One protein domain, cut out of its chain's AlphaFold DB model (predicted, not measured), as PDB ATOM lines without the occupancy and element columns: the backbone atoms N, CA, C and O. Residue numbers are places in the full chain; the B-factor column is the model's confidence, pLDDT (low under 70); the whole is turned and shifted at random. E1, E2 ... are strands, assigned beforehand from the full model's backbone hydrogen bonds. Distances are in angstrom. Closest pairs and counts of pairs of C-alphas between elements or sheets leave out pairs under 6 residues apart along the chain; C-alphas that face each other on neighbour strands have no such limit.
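AT A GLANCE: This is residues 4 to 102 of the 465 residues of the protein "Pectate_lyase_3 domain-containing protein" of Candolleomyces aberdarensis (UniProt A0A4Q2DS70). A long hairpin of two strands, E5 and E6, is folded back on itself into a U, and a third course made of E2, E3 and E4 follows the same U along the other edge of E5, like stacked turns of a ribbon. E7 lies along E6 on the edge away from E5, and the short E1 sits at the E6 end near Tyr 84. The printed part has 99 residues with no named helix and seven named strands, E1 to E7 in chain order, 58 residues in all, in one mixed, branched sheet of the class all strand. The whole is compact, with a radius of gyration of the C-alphas of 13.3 A, and flat, spanning 41 by 33 by 18 A.

HOW THE PARTS SIT: The strands are E1, residues 4 to 6; E2, 16 to 20; E3, 23 to 25; E4, 29 to 33; E5, 44 to 61; E6, 66 to 84; and E7, 93 to 97. E1 is antiparallel to E6, with N 6 and O 82 3.1 A apart. E2 runs on into E3 across a break of 2 residues, at 91 degrees. E2, E3 and E4 lie on one side of E5, each parallel to it, beside residues 44 to 48, 50 to 54 and 57 to 61. N 19 and O 46 are 2.8 A apart, N 24 and O 51 2.9 A, and N 30 and O 57 2.9 A. E6 lies on the other side of E5, and the two form a hairpin; N 47 and O 78 are 2.8 A apart, N 71 and O 55 2.7 A. E5 bends by 164 degrees at residue 51, and E6 by 153 degrees at residue 72. E6 and E7 are a hairpin too, with N 94 and O 81 2.8 A apart; E5, E6 and E7 make a meander, each strand the antiparallel neighbour of the one before. E7 is apart from E1, E2, E3 and E4.

IN THESE COORDINATES: E1 begins at C-alpha 4, (107.455, 130.803, 150.449). From first to last C-alpha, E1 measures 7.0 A, E2 13.4 A, E3 6.7 A, E4 10.5 A and E5 13.2 A. E6, the longest strand by residues, spans 24.5 A and ends at C-alpha 84, (111.588, 128.710, 147.043). E7 measures 12.2 A and ends at C-alpha 97, (102.194, 119.513, 151.705).

THE WHOLE: The C-alphas of Asn 26 and Asp 87, the two farthest apart, are 42.7 A apart. The sheet is twisted. The printed part has no cut and no long link. The mean pLDDT of the printed part is 84.2; residues 4 to 13, 39 and 86 to 89 are under 70.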
ATOM      1  N   LEU A   4     108.290 129.883 151.235       29.31
ATOM      2  CA  LEU A   4     107.455 130.803 150.449       29.31
ATOM      3  C   LEU A   4     106.694 130.055 149.325       29.31
ATOM      4  O   LEU A   4     107.174 129.007 148.891       29.31
ATOM      5  N   VAL A   5     105.564 130.600 148.846       30.41
ATOM      6  CA  VAL A   5     104.689 130.052 147.769       30.41
ATOM      7  C   VAL A   5     104.173 131.196 146.880       30.41
ATOM      8  O   VAL A   5     103.971 132.293 147.408       30.41
ATOM      9  N   PHE A   6     103.970 130.968 145.573       34.06
ATOM     10  CA  PHE A   6     103.846 132.038 144.565       34.06
ATOM     11  C   PHE A   6     102.766 131.868 143.493       34.06
ATOM     12  O   PHE A   6     102.414 130.747 143.137       34.06
ATOM     13  N   SER A   7     102.353 133.020 142.937       33.25
ATOM     14  CA  SER A   7     101.299 133.237 141.930       33.25
ATOM     15  C   SER A   7     101.801 133.813 140.608       33.25
ATOM     16  O   SER A   7     102.628 134.727 140.629       33.25
ATOM     17  N   LEU A   8     101.243 133.309 139.494       34.59
ATOM     18  CA  LEU A   8     101.322 133.852 138.134       34.59
ATOM     19  C   LEU A   8     100.038 133.549 137.322       34.59
ATOM     20  O   LEU A   8      99.258 132.651 137.645       34.59
ATOM     21  N   TYR A   9      99.867 134.367 136.280       39.25
ATOM     22  CA  TYR A   9      98.845 134.390 135.217       39.25
ATOM     23  C   TYR A   9      99.029 133.234 134.196       39.25
ATOM     24  O   TYR A   9     100.117 132.675 134.124       39.25
ATOM     25  N   GLU A  10      98.074 132.835 133.342       41.75
ATOM     26  CA  GLU A  10      96.707 133.317 133.051       41.75
ATOM     27  C   GLU A  10      95.850 132.147 132.511       41.75
ATOM     28  O   GLU A  10      96.353 131.345 131.728       41.75
ATOM     29  N   THR A  11      94.583 132.015 132.931       39.81
ATOM     30  CA  THR A  11      93.478 131.239 132.279       39.81
ATOM     31  C   THR A  11      92.250 131.141 133.201       39.81
ATOM     32  O   THR A  11      91.130 130.947 132.731       39.81
ATOM     33  N   GLY A  12      92.445 131.289 134.515       47.38
ATOM     34  CA  GLY A  12      91.412 131.679 135.480       47.38
ATOM     35  C   GLY A  12      91.602 133.135 135.917       47.38
ATOM     36  O   GLY A  12      92.694 133.681 135.778       47.38
ATOM     37  N   THR A  13      90.549 133.766 136.444       62.09
ATOM     38  CA  THR A  13      90.549 135.188 136.846       62.09
ATOM     39  C   THR A  13      91.192 135.461 138.209       62.09
ATOM     40  O   THR A  13      91.612 136.586 138.467       62.09
ATOM     41  N   ALA A  14      91.276 134.458 139.087       75.00
ATOM     42  CA  ALA A  14      91.913 134.581 140.396       75.00
ATOM     43  C   ALA A  14      93.413 134.260 140.298       75.00
ATOM     44  O   ALA A  14      93.796 133.145 139.943       75.00
ATOM     45  N   GLY A  15      94.262 135.235 140.629       75.81
ATOM     46  CA  GLY A  15      95.714 135.047 140.627       75.81
ATOM     47  C   GLY A  15      96.204 134.219 141.818       75.81
ATOM     48  O   GLY A  15      96.872 133.202 141.639       75.81
ATOM     49  N   ALA A  16      95.913 134.665 143.044       87.38
ATOM     50  CA  ALA A  16      96.506 134.101 144.254       87.38
ATOM     51  C   ALA A  16      95.521 134.051 145.423       87.38
ATOM     52  O   ALA A  16      95.044 135.093 145.857       87.38
ATOM     53  N   GLU A  17      95.318 132.865 145.994       89.44
ATOM     54  CA  GLU A  17      94.528 132.674 147.210       89.44
ATOM     55  C   GLU A  17      95.409 132.230 148.380       89.44
ATOM     56  O   GLU A  17      96.227 131.311 148.265       89.44
ATOM     57  N   ALA A  18      95.238 132.882 149.529       91.44
ATOM     58  CA  ALA A  18      95.962 132.585 150.760       91.44
ATOM     59  C   ALA A  18      94.967 132.446 151.914       91.44
ATOM     60  O   ALA A  18      94.461 133.434 152.438       91.44
ATOM     61  N   ILE A  19      94.697 131.206 152.324       95.50
ATOM     62  CA  ILE A  19      93.665 130.870 153.307       95.50
ATOM     63  C   ILE A  19      94.314 130.312 154.574       95.50
ATOM     64  O   ILE A  19      95.087 129.348 154.535       95.50
ATOM     65  N   ILE A  20      93.974 130.906 155.719       94.88
ATOM     66  CA  ILE A  20      94.524 130.549 157.028       94.88
ATOM     67  C   ILE A  20      93.409 130.400 158.069       94.88
ATOM     68  O   ILE A  20      92.449 131.162 158.057       94.88
ATOM     69  N   TYR A  21      93.520 129.402 158.951       93.50
ATOM     70  CA  TYR A  21      92.552 129.122 160.033       93.50
ATOM     71  C   TYR A  21      91.089 128.878 159.606       93.50
ATOM     72  O   TYR A  21      90.188 128.927 160.442       93.50
ATOM     73  N   ALA A  22      90.838 128.555 158.334       95.44
ATOM     74  CA  ALA A  22      89.499 128.213 157.862       95.44
ATOM     75  C   ALA A  22      88.989 126.889 158.462       95.44
ATOM     76  O   ALA A  22      89.742 125.923 158.623       95.44
ATOM     77  N   TYR A  23      87.685 126.832 158.733       96.94
ATOM     78  CA  TYR A  23      86.972 125.623 159.135       96.94
ATOM     79  C   TYR A  23      85.821 125.370 158.160       96.94
ATOM     80  O   TYR A  23      84.957 126.225 157.986       96.94
ATOM     81  N   VAL A  24      85.836 124.210 157.504       97.81
ATOM     82  CA  VAL A  24      84.930 123.871 156.399       97.81
ATOM     83  C   VAL A  24      84.185 122.586 156.742       97.81
ATOM     84  O   VAL A  24      84.811 121.587 157.102       97.81
ATOM     85  N   VAL A  25      82.855 122.613 156.647       98.38
ATOM     86  CA  VAL A  25      81.973 121.551 157.158       98.38
ATOM     87  C   VAL A  25      80.934 121.163 156.105       98.38
ATOM     88  O   VAL A  25      80.367 122.041 155.460       98.38
ATOM     89  N   ASN A  26      80.668 119.863 155.934       97.62
ATOM     90  CA  ASN A  26      79.601 119.305 155.080       97.62
ATOM     91  C   ASN A  26      79.561 119.879 153.640       97.62
ATOM     92  O   ASN A  26      78.492 120.021 153.045       97.62
ATOM     93  N   THR A  27      80.718 120.246 153.085       97.12
ATOM     94  CA  THR A  27      80.847 120.961 151.803       97.12
ATOM     95  C   THR A  27      81.441 120.023 150.741       97.12
ATOM     96  O   THR A  27      82.489 119.446 151.008       97.12
ATOM     97  N   PRO A  28      80.851 119.847 149.539       96.12
ATOM     98  CA  PRO A  28      81.339 118.863 148.559       96.12
ATOM     99  C   PRO A  28      82.793 119.074 148.099       96.12
ATOM    100  O   PRO A  28      83.561 118.115 148.006       96.12
ATOM    101  N   ILE A  29      83.164 120.329 147.834       96.50
ATOM    102  CA  ILE A  29      84.500 120.765 147.411       96.50
ATOM    103  C   ILE A  29      84.817 122.054 148.174       96.50
ATOM    104  O   ILE A  29      84.016 122.985 148.129       96.50
ATOM    105  N   PHE A  30      85.954 122.126 148.869       97.69
ATOM    106  CA  PHE A  30      86.367 123.349 149.571       97.69
ATOM    107  C   PHE A  30      86.898 124.421 148.608       97.69
ATOM    108  O   PHE A  30      86.392 125.540 148.613       97.69
ATOM    109  N   LEU A  31      87.892 124.088 147.779       94.94
ATOM    110  CA  LEU A  31      88.473 125.008 146.799       94.94
ATOM    111  C   LEU A  31      88.488 124.350 145.415       94.94
ATOM    112  O   LEU A  31      88.980 123.233 145.250       94.94
ATOM    113  N   GLN A  32      87.944 125.044 144.417       92.81
ATOM    114  CA  GLN A  32      87.865 124.570 143.038       92.81
ATOM    115  C   GLN A  32      88.557 125.551 142.085       92.81
ATOM    116  O   GLN A  32      88.161 126.713 142.008       92.81
ATOM    117  N   THR A  33      89.558 125.096 141.329       89.00
ATOM    118  CA  THR A  33      90.142 125.880 140.226       89.00
ATOM    119  C   THR A  33      89.359 125.653 138.934       89.00
ATOM    120  O   THR A  33      88.773 124.592 138.719       89.00
ATOM    121  N   THR A  34      89.340 126.641 138.036       87.19
ATOM    122  CA  THR A  34      88.696 126.507 136.714       87.19
ATOM    123  C   THR A  34      89.521 125.687 135.723       87.19
ATOM    124  O   THR A  34      88.960 125.132 134.784       87.19
ATOM    125  N   GLN A  35      90.839 125.622 135.925       85.25
ATOM    126  CA  GLN A  35      91.809 124.924 135.082       85.25
ATOM    127  C   GLN A  35      92.841 124.185 135.951       85.25
ATOM    128  O   GLN A  35      93.039 124.561 137.116       85.25
ATOM    129  N   PRO A  36      93.498 123.136 135.429       87.88
ATOM    130  CA  PRO A  36      94.605 122.484 136.114       87.88
ATOM    131  C   PRO A  36      95.885 123.331 136.017       87.88
ATOM    132  O   PRO A  36      96.175 123.922 134.980       87.88
ATOM    133  N   SER A  37      96.688 123.335 137.082       83.75
ATOM    134  CA  SER A  37      98.071 123.828 137.058       83.75
ATOM    135  C   SER A  37      98.982 122.604 136.942       83.75
ATOM    136  O   SER A  37      98.998 121.784 137.857       83.75
ATOM    137  N   THR A  38      99.678 122.426 135.819       76.00
ATOM    138  CA  THR A  38     100.526 121.246 135.546       76.00
ATOM    139  C   THR A  38     101.893 121.690 135.052       76.00
ATOM    140  O   THR A  38     101.978 122.286 133.982       76.00
ATOM    141  N   ASP A  39     102.942 121.410 135.829       68.31
ATOM    142  CA  ASP A  39     104.357 121.775 135.608       68.31
ATOM    143  C   ASP A  39     104.672 123.283 135.503       68.31
ATOM    144  O   ASP A  39     105.795 123.701 135.788       68.31
ATOM    145  N   PHE A  40     103.676 124.117 135.197       70.06
ATOM    146  CA  PHE A  40     103.689 125.565 135.341       70.06
ATOM    147  C   PHE A  40     102.561 126.039 136.268       70.06
ATOM    148  O   PHE A  40     101.585 125.335 136.550       70.06
ATOM    149  N   LEU A  41     102.730 127.264 136.755       74.94
ATOM    150  CA  LEU A  41     101.883 127.921 137.739       74.94
ATOM    151  C   LEU A  41     100.714 128.655 137.068       74.94
ATOM    152  O   LEU A  41     100.929 129.621 136.345       74.94
ATOM    153  N   ALA A  42      99.491 128.216 137.369       73.94
ATOM    154  CA  ALA A  42      98.240 128.872 137.004       73.94
ATOM    155  C   ALA A  42      97.302 128.877 138.226       73.94
ATOM    156  O   ALA A  42      96.734 127.847 138.589       73.94
ATOM    157  N   GLY A  43      97.176 130.033 138.884       77.81
ATOM    158  CA  GLY A  43      96.431 130.179 140.141       77.81
ATOM    159  C   GLY A  43      97.186 129.611 141.353       77.81
ATOM    160  O   GLY A  43      97.273 128.395 141.541       77.81
ATOM    161  N   SER A  44      97.726 130.488 142.202       87.50
ATOM    162  CA  SER A  44      98.364 130.086 143.466       87.50
ATOM    163  C   SER A  44      97.333 129.766 144.533       87.50
ATOM    164  O   SER A  44      96.366 130.503 144.706       87.50
ATOM    165  N   ILE A  45      97.613 128.740 145.334       92.50
ATOM    166  CA  ILE A  45      96.850 128.419 146.541       92.50
ATOM    167  C   ILE A  45      97.832 128.236 147.695       92.50
ATOM    168  O   ILE A  45      98.808 127.497 147.570       92.50
ATOM    169  N   VAL A  46      97.537 128.837 148.846       94.69
ATOM    170  CA  VAL A  46      98.167 128.506 150.129       94.69
ATOM    171  C   VAL A  46      97.081 128.183 151.144       94.69
ATOM    172  O   VAL A  46      96.241 129.027 151.434       94.69
ATOM    173  N   LEU A  47      97.121 126.980 151.714       95.69
ATOM    174  CA  LEU A  47      96.259 126.547 152.812       95.69
ATOM    175  C   LEU A  47      97.118 126.359 154.064       95.69
ATOM    176  O   LEU A  47      98.071 125.578 154.040       95.69
ATOM    177  N   ASN A  48      96.804 127.042 155.165       94.31
ATOM    178  CA  ASN A  48      97.575 126.933 156.405       94.31
ATOM    179  C   ASN A  48      96.655 126.792 157.634       94.31
ATOM    180  O   ASN A  48      95.843 127.660 157.938       94.31
ATOM    181  N   ASN A  49      96.786 125.665 158.334       94.19
ATOM    182  CA  ASN A  49      95.908 125.213 159.416       94.19
ATOM    183  C   ASN A  49      94.401 125.275 159.079       94.19
ATOM    184  O   ASN A  49      93.623 125.907 159.791       94.19
ATOM    185  N   VAL A  50      93.999 124.619 157.988       96.62
ATOM    186  CA  VAL A  50      92.583 124.480 157.595       96.62
ATOM    187  C   VAL A  50      92.002 123.198 158.197       96.62
ATOM    188  O   VAL A  50      92.551 122.119 157.969       96.62
ATOM    189  N   LYS A  51      90.885 123.283 158.931       97.62
ATOM    190  CA  LYS A  51      90.117 122.105 159.380       97.62
ATOM    191  C   LYS A  51      89.022 121.778 158.363       97.62
ATOM    192  O   LYS A  51      88.232 122.644 158.000       97.62
ATOM    193  N   LEU A  52      88.938 120.510 157.975       98.50
ATOM    194  CA  LEU A  52      87.871 119.938 157.158       98.50
ATOM    195  C   LEU A  52      87.045 118.945 157.980       98.50
ATOM    196  O   LEU A  52      87.609 118.148 158.733       98.50
ATOM    197  N   GLU A  53      85.727 118.953 157.804       98.56
ATOM    198  CA  GLU A  53      84.802 117.987 158.404       98.56
ATOM    199  C   GLU A  53      83.709 117.601 157.400       98.56
ATOM    200  O   GLU A  53      82.899 118.428 156.996       98.56
ATOM    201  N   ASN A  54      83.699 116.340 156.966       97.81
ATOM    202  CA  ASN A  54      82.816 115.820 155.915       97.81
ATOM    203  C   ASN A  54      82.922 116.615 154.596       97.81
ATOM    204  O   ASN A  54      81.912 116.936 153.969       97.81
ATOM    205  N   VAL A  55      84.151 116.947 154.183       98.31
ATOM    206  CA  VAL A  55      84.443 117.683 152.940       98.31
ATOM    207  C   VAL A  55      85.192 116.758 151.982       98.31
ATOM    208  O   VAL A  55      86.397 116.607 152.156       98.31
ATOM    209  N   PRO A  56      84.542 116.080 151.014       98.00
ATOM    210  CA  PRO A  56      85.183 115.045 150.196       98.00
ATOM    211  C   PRO A  56      86.422 115.507 149.419       98.00
ATOM    212  O   PRO A  56      87.411 114.779 149.386       98.00
ATOM    213  N   VAL A  57      86.406 116.718 148.855       98.06
ATOM    214  CA  VAL A  57      87.520 117.284 148.074       98.06
ATOM    215  C   VAL A  57      88.034 118.557 148.744       98.06
ATOM    216  O   VAL A  57      87.274 119.503 148.952       98.06
ATOM    217  N   ALA A  58      89.330 118.615 149.061       97.56
ATOM    218  CA  ALA A  58      89.941 119.820 149.624       97.56
ATOM    219  C   ALA A  58      90.328 120.821 148.526       97.56
ATOM    220  O   ALA A  58      90.003 122.001 148.630       97.56
ATOM    221  N   VAL A  59      90.990 120.339 147.469       97.00
ATOM    222  CA  VAL A  59      91.318 121.116 146.263       97.00
ATOM    223  C   VAL A  59      91.024 120.260 145.035       97.00
ATOM    224  O   VAL A  59      91.477 119.116 144.962       97.00
ATOM    225  N   GLY A  60      90.286 120.791 144.063       94.56
ATOM    226  CA  GLY A  60      89.964 120.092 142.815       94.56
ATOM    227  C   GLY A  60      89.883 121.021 141.607       94.56
ATOM    228  O   GLY A  60      89.804 122.238 141.751       94.56
ATOM    229  N   VAL A  61      89.890 120.438 140.411       92.75
ATOM    230  CA  VAL A  61      89.721 121.151 139.135       92.75
ATOM    231  C   VAL A  61      88.285 120.982 138.638       92.75
ATOM    232  O   VAL A  61      87.725 119.887 138.701       92.75
ATOM    233  N   ALA A  62      87.686 122.048 138.105       89.81
ATOM    234  CA  ALA A  62      86.362 122.015 137.490       89.81
ATOM    235  C   ALA A  62      86.276 120.943 136.387       89.81
ATOM    236  O   ALA A  62      87.020 120.988 135.411       89.81
ATOM    237  N   ASN A  63      85.359 119.979 136.545       89.38
ATOM    238  CA  ASN A  63      85.204 118.810 135.662       89.38
ATOM    239  C   ASN A  63      86.496 117.981 135.460       89.38
ATOM    240  O   ASN A  63      86.628 117.285 134.454       89.38
ATOM    241  N   GLY A  64      87.450 118.066 136.394       91.06
ATOM    242  CA  GLY A  64      88.783 117.477 136.283       91.06
ATOM    243  C   GLY A  64      89.205 116.689 137.523       91.06
ATOM    244  O   GLY A  64      88.387 116.082 138.212       91.06
ATOM    245  N   ALA A  65      90.513 116.661 137.784       94.19
ATOM    246  CA  ALA A  65      91.098 115.869 138.862       94.19
ATOM    247  C   ALA A  65      90.886 116.481 140.259       94.19
ATOM    248  O   ALA A  65      90.838 117.702 140.433       94.19
ATOM    249  N   VAL A  66      90.866 115.614 141.273       96.94
ATOM    250  CA  VAL A  66      91.140 115.998 142.663       96.94
ATOM    251  C   VAL A  66      92.644 116.251 142.797       96.94
ATOM    252  O   VAL A  66      93.453 115.389 142.464       96.94
ATOM    253  N   VAL A  67      93.017 117.445 143.260       95.62
ATOM    254  CA  VAL A  67      94.415 117.880 143.456       95.62
ATOM    255  C   VAL A  67      94.850 117.649 144.906       95.62
ATOM    256  O   VAL A  67      95.996 117.298 145.179       95.62
ATOM    257  N   LEU A  68      93.914 117.801 145.846       97.31
ATOM    258  CA  LEU A  68      94.066 117.402 147.237       97.31
ATOM    259  C   LEU A  68      92.774 116.742 147.722       97.31
ATOM    260  O   LEU A  68      91.730 117.390 147.835       97.31
ATOM    261  N   GLU A  69      92.876 115.459 148.060       98.31
ATOM    262  CA  GLU A  69      91.825 114.699 148.741       98.31
ATOM    263  C   GLU A  69      91.354 115.410 150.011       98.31
ATOM    264  O   GLU A  69      92.153 116.032 150.718       98.31
ATOM    265  N   GLY A  70      90.076 115.282 150.353       97.44
ATOM    266  CA  GLY A  70      89.478 115.858 151.555       97.44
ATOM    267  C   GLY A  70      89.313 114.847 152.698       97.44
ATOM    268  O   GLY A  70      90.295 114.251 153.156       97.44
ATOM    269  N   GLY A  71      88.085 114.700 153.189       97.94
ATOM    270  CA  GLY A  71      87.678 113.902 154.347       97.94
ATOM    271  C   GLY A  71      87.336 114.762 155.572       97.94
ATOM    272  O   GLY A  71      86.894 115.904 155.451       97.94
ATOM    273  N   THR A  72      87.570 114.202 156.761       98.38
ATOM    274  CA  THR A  72      87.536 114.915 158.048       98.38
ATOM    275  C   THR A  72      88.950 114.919 158.619       98.38
ATOM    276  O   THR A  72      89.430 113.880 159.070       98.38
ATOM    277  N   LYS A  73      89.663 116.048 158.510       97.38
ATOM    278  CA  LYS A  73      91.097 116.167 158.839       97.38
ATOM    279  C   LYS A  73      91.561 117.620 158.953       97.38
ATOM    280  O   LYS A  73      90.891 118.529 158.476       97.38
ATOM    281  N   ASN A  74      92.767 117.816 159.483       96.38
ATOM    282  CA  ASN A  74      93.459 119.105 159.464       96.38
ATOM    283  C   ASN A  74      94.517 119.133 158.348       96.38
ATOM    284  O   ASN A  74      95.297 118.191 158.203       96.38
ATOM    285  N   ILE A  75      94.572 120.228 157.591       95.81
ATOM    286  CA  ILE A  75      95.626 120.546 156.620       95.81
ATOM    287  C   ILE A  75      96.550 121.574 157.278       95.81
ATOM    288  O   ILE A  75      96.250 122.768 157.306       95.81
ATOM    289  N   THR A  76      97.672 121.111 157.835       92.81
ATOM    290  CA  THR A  76      98.624 121.965 158.567       92.81
ATOM    291  C   THR A  76      99.232 123.044 157.671       92.81
ATOM    292  O   THR A  76      99.242 124.218 158.034       92.81
ATOM    293  N   SER A  77      99.732 122.655 156.497       92.56
ATOM    294  CA  SER A  77     100.299 123.561 155.498       92.56
ATOM    295  C   SER A  77     100.327 122.855 154.137       92.56
ATOM    296  O   SER A  77     100.886 121.765 154.021       92.56
ATOM    297  N   TRP A  78      99.718 123.439 153.108       95.19
ATOM    298  CA  TRP A  78      99.655 122.903 151.741       95.19
ATOM    299  C   TRP A  78      99.654 124.050 150.730       95.19
ATOM    300  O   TRP A  78      99.180 125.143 151.044       95.19
ATOM    301  N   GLY A  79     100.181 123.826 149.528       92.50
ATOM    302  CA  GLY A  79     100.163 124.847 148.489       92.50
ATOM    303  C   GLY A  79     100.229 124.312 147.067       92.50
ATOM    304  O   GLY A  79     100.782 123.238 146.817       92.50
ATOM    305  N   GLN A  80      99.683 125.124 146.162       92.19
ATOM    306  CA  GLN A  80      99.829 125.039 144.715       92.19
ATOM    307  C   GLN A  80     100.640 126.243 144.236       92.19
ATOM    308  O   GLN A  80     100.257 127.384 144.495       92.19
ATOM    309  N   GLY A  81     101.725 125.980 143.513       87.94
ATOM    310  CA  GLY A  81     102.543 126.986 142.850       87.94
ATOM    311  C   GLY A  81     104.035 126.795 143.074       87.94
ATOM    312  O   GLY A  81     104.489 125.782 143.607       87.94
ATOM    313  N   ASN A  82     104.825 127.776 142.650       85.69
ATOM    314  CA  ASN A  82     106.277 127.707 142.795       85.69
ATOM    315  C   ASN A  82     106.680 127.916 144.267       85.69
ATOM    316  O   ASN A  82     106.103 128.754 144.958       85.69
ATOM    317  N   VAL A  83     107.675 127.167 144.746       85.06
ATOM    318  CA  VAL A  83     108.185 127.181 146.130       85.06
ATOM    319  C   VAL A  83     109.699 127.395 146.129       85.06
ATOM    320  O   VAL A  83     110.422 126.806 145.328       85.06
ATOM    321  N   TYR A  84     110.193 128.243 147.038       78.00
ATOM    322  CA  TYR A  84     111.588 128.710 147.043       78.00
ATOM    323  C   TYR A  84     112.224 128.575 148.431       78.00
ATOM    324  O   TYR A  84     111.567 128.733 149.465       78.00
ATOM    325  N   LYS A  85     113.513 128.215 148.441       71.50
ATOM    326  CA  LYS A  85     114.295 127.835 149.627       71.50
ATOM    327  C   LYS A  85     115.786 127.819 149.280       71.50
ATOM    328  O   LYS A  85     116.164 127.355 148.209       71.50
ATOM    329  N   GLY A  86     116.648 128.170 150.234       69.56
ATOM    330  CA  GLY A  86     118.100 128.158 150.007       69.56
ATOM    331  C   GLY A  86     118.545 129.474 149.384       69.56
ATOM    332  O   GLY A  86     117.835 130.451 149.532       69.56
ATOM    333  N   ASP A  87     119.675 129.506 148.690       65.12
ATOM    334  CA  ASP A  87     120.102 130.667 147.886       65.12
ATOM    335  C   ASP A  87     119.802 130.406 146.381       65.12
ATOM    336  O   ASP A  87     120.481 130.917 145.497       65.12
ATOM    337  N   ASN A  88     118.827 129.526 146.100       68.44
ATOM    338  CA  ASN A  88     118.518 128.924 144.797       68.44
ATOM    339  C   ASN A  88     117.446 129.707 144.003       68.44
ATOM    340  O   ASN A  88     116.289 129.704 144.429       68.44
ATOM    341  N   PRO A  89     117.767 130.280 142.828       69.06
ATOM    342  CA  PRO A  89     116.794 131.032 142.042       69.06
ATOM    343  C   PRO A  89     115.787 130.158 141.271       69.06
ATOM    344  O   PRO A  89     114.711 130.633 140.934       69.06
ATOM    345  N   SER A  90     116.081 128.882 140.998       71.62
ATOM    346  CA  SER A  90     115.263 128.075 140.071       71.62
ATOM    347  C   SER A  90     113.859 127.718 140.578       71.62
ATOM    348  O   SER A  90     113.029 127.273 139.791       71.62
ATOM    349  N   GLY A  91     113.600 127.862 141.883       74.81
ATOM    350  CA  GLY A  91     112.346 127.434 142.508       74.81
ATOM    351  C   GLY A  91     112.064 125.932 142.378       74.81
ATOM    352  O   GLY A  91     112.949 125.133 142.066       74.81
ATOM    353  N   GLN A  92     110.817 125.559 142.660       83.88
ATOM    354  CA  GLN A  92     110.221 124.260 142.348       83.88
ATOM    355  C   GLN A  92     108.692 124.396 142.319       83.88
ATOM    356  O   GLN A  92     108.099 124.763 143.338       83.88
ATOM    357  N   PHE A  93     108.037 124.073 141.200       87.56
ATOM    358  CA  PHE A  93     106.577 123.937 141.171       87.56
ATOM    359  C   PHE A  93     106.131 122.817 142.123       87.56
ATOM    360  O   PHE A  93     106.718 121.734 142.148       87.56
ATOM    361  N   THR A  94     105.131 123.102 142.952       87.69
ATOM    362  CA  THR A  94     104.654 122.228 144.026       87.69
ATOM    363  C   THR A  94     103.128 122.234 144.053       87.69
ATOM    364  O   THR A  94     102.521 123.297 144.113       87.69
ATOM    365  N   GLN A  95     102.520 121.048 144.079       91.69
ATOM    366  CA  GLN A  95     101.135 120.809 144.499       91.69
ATOM    367  C   GLN A  95     101.193 119.782 145.626       91.69
ATOM    368  O   GLN A  95     101.307 118.581 145.382       91.69
ATOM    369  N   GLY A  96     101.248 120.239 146.875       92.69
ATOM    370  CA  GLY A  96     101.578 119.328 147.967       92.69
ATOM    371  C   GLY A  96     101.706 119.970 149.338       92.69
ATOM    372  O   GLY A  96     101.608 121.185 149.509       92.69
ATOM    373  N   ASN A  97     101.943 119.105 150.328       92.50
ATOM    374  CA  ASN A  97     102.194 119.513 151.705       92.50
ATOM    375  C   ASN A  97     103.388 120.465 151.749       92.50
ATOM    376  O   ASN A  97     104.511 120.105 151.387       92.50
ATOM    377  N   LEU A  98     103.142 121.675 152.238       88.19
ATOM    378  CA  LEU A  98     104.204 122.620 152.503       88.19
ATOM    379  C   LEU A  98     104.901 122.222 153.805       88.19
ATOM    380  O   LEU A  98     104.258 121.763 154.749       88.19
ATOM    381  N   PRO A  99     106.215 122.448 153.901       82.81
ATOM    382  CA  PRO A  99     106.915 122.325 155.166       82.81
ATOM    383  C   PRO A  99     106.369 123.249 156.267       82.81
ATOM    384  O   PRO A  99     105.849 124.330 155.987       82.81
ATOM    385  N   ASP A 100     106.626 122.881 157.525       77.44
ATOM    386  CA  ASP A 100     106.204 123.654 158.699       77.44
ATOM    387  C   ASP A 100     106.651 125.122 158.672       77.44
ATOM    388  O   ASP A 100     107.779 125.469 158.291       77.44
ATOM    389  N   SER A 101     105.771 125.983 159.165       80.94
ATOM    390  CA  SER A 101     105.975 127.423 159.280       80.94
ATOM    391  C   SER A 101     105.553 127.882 160.683       80.94
ATOM    392  O   SER A 101     104.439 128.390 160.850       80.94
ATOM    393  N   PRO A 102     106.383 127.629 161.715       84.69
ATOM    394  CA  PRO A 102     106.062 128.009 163.084       84.69
ATOM    395  C   PRO A 102     105.870 129.522 163.199       84.69
ATOM    396  O   PRO A 102     106.672 130.307 162.689       84.69
TER     397      PRO A 102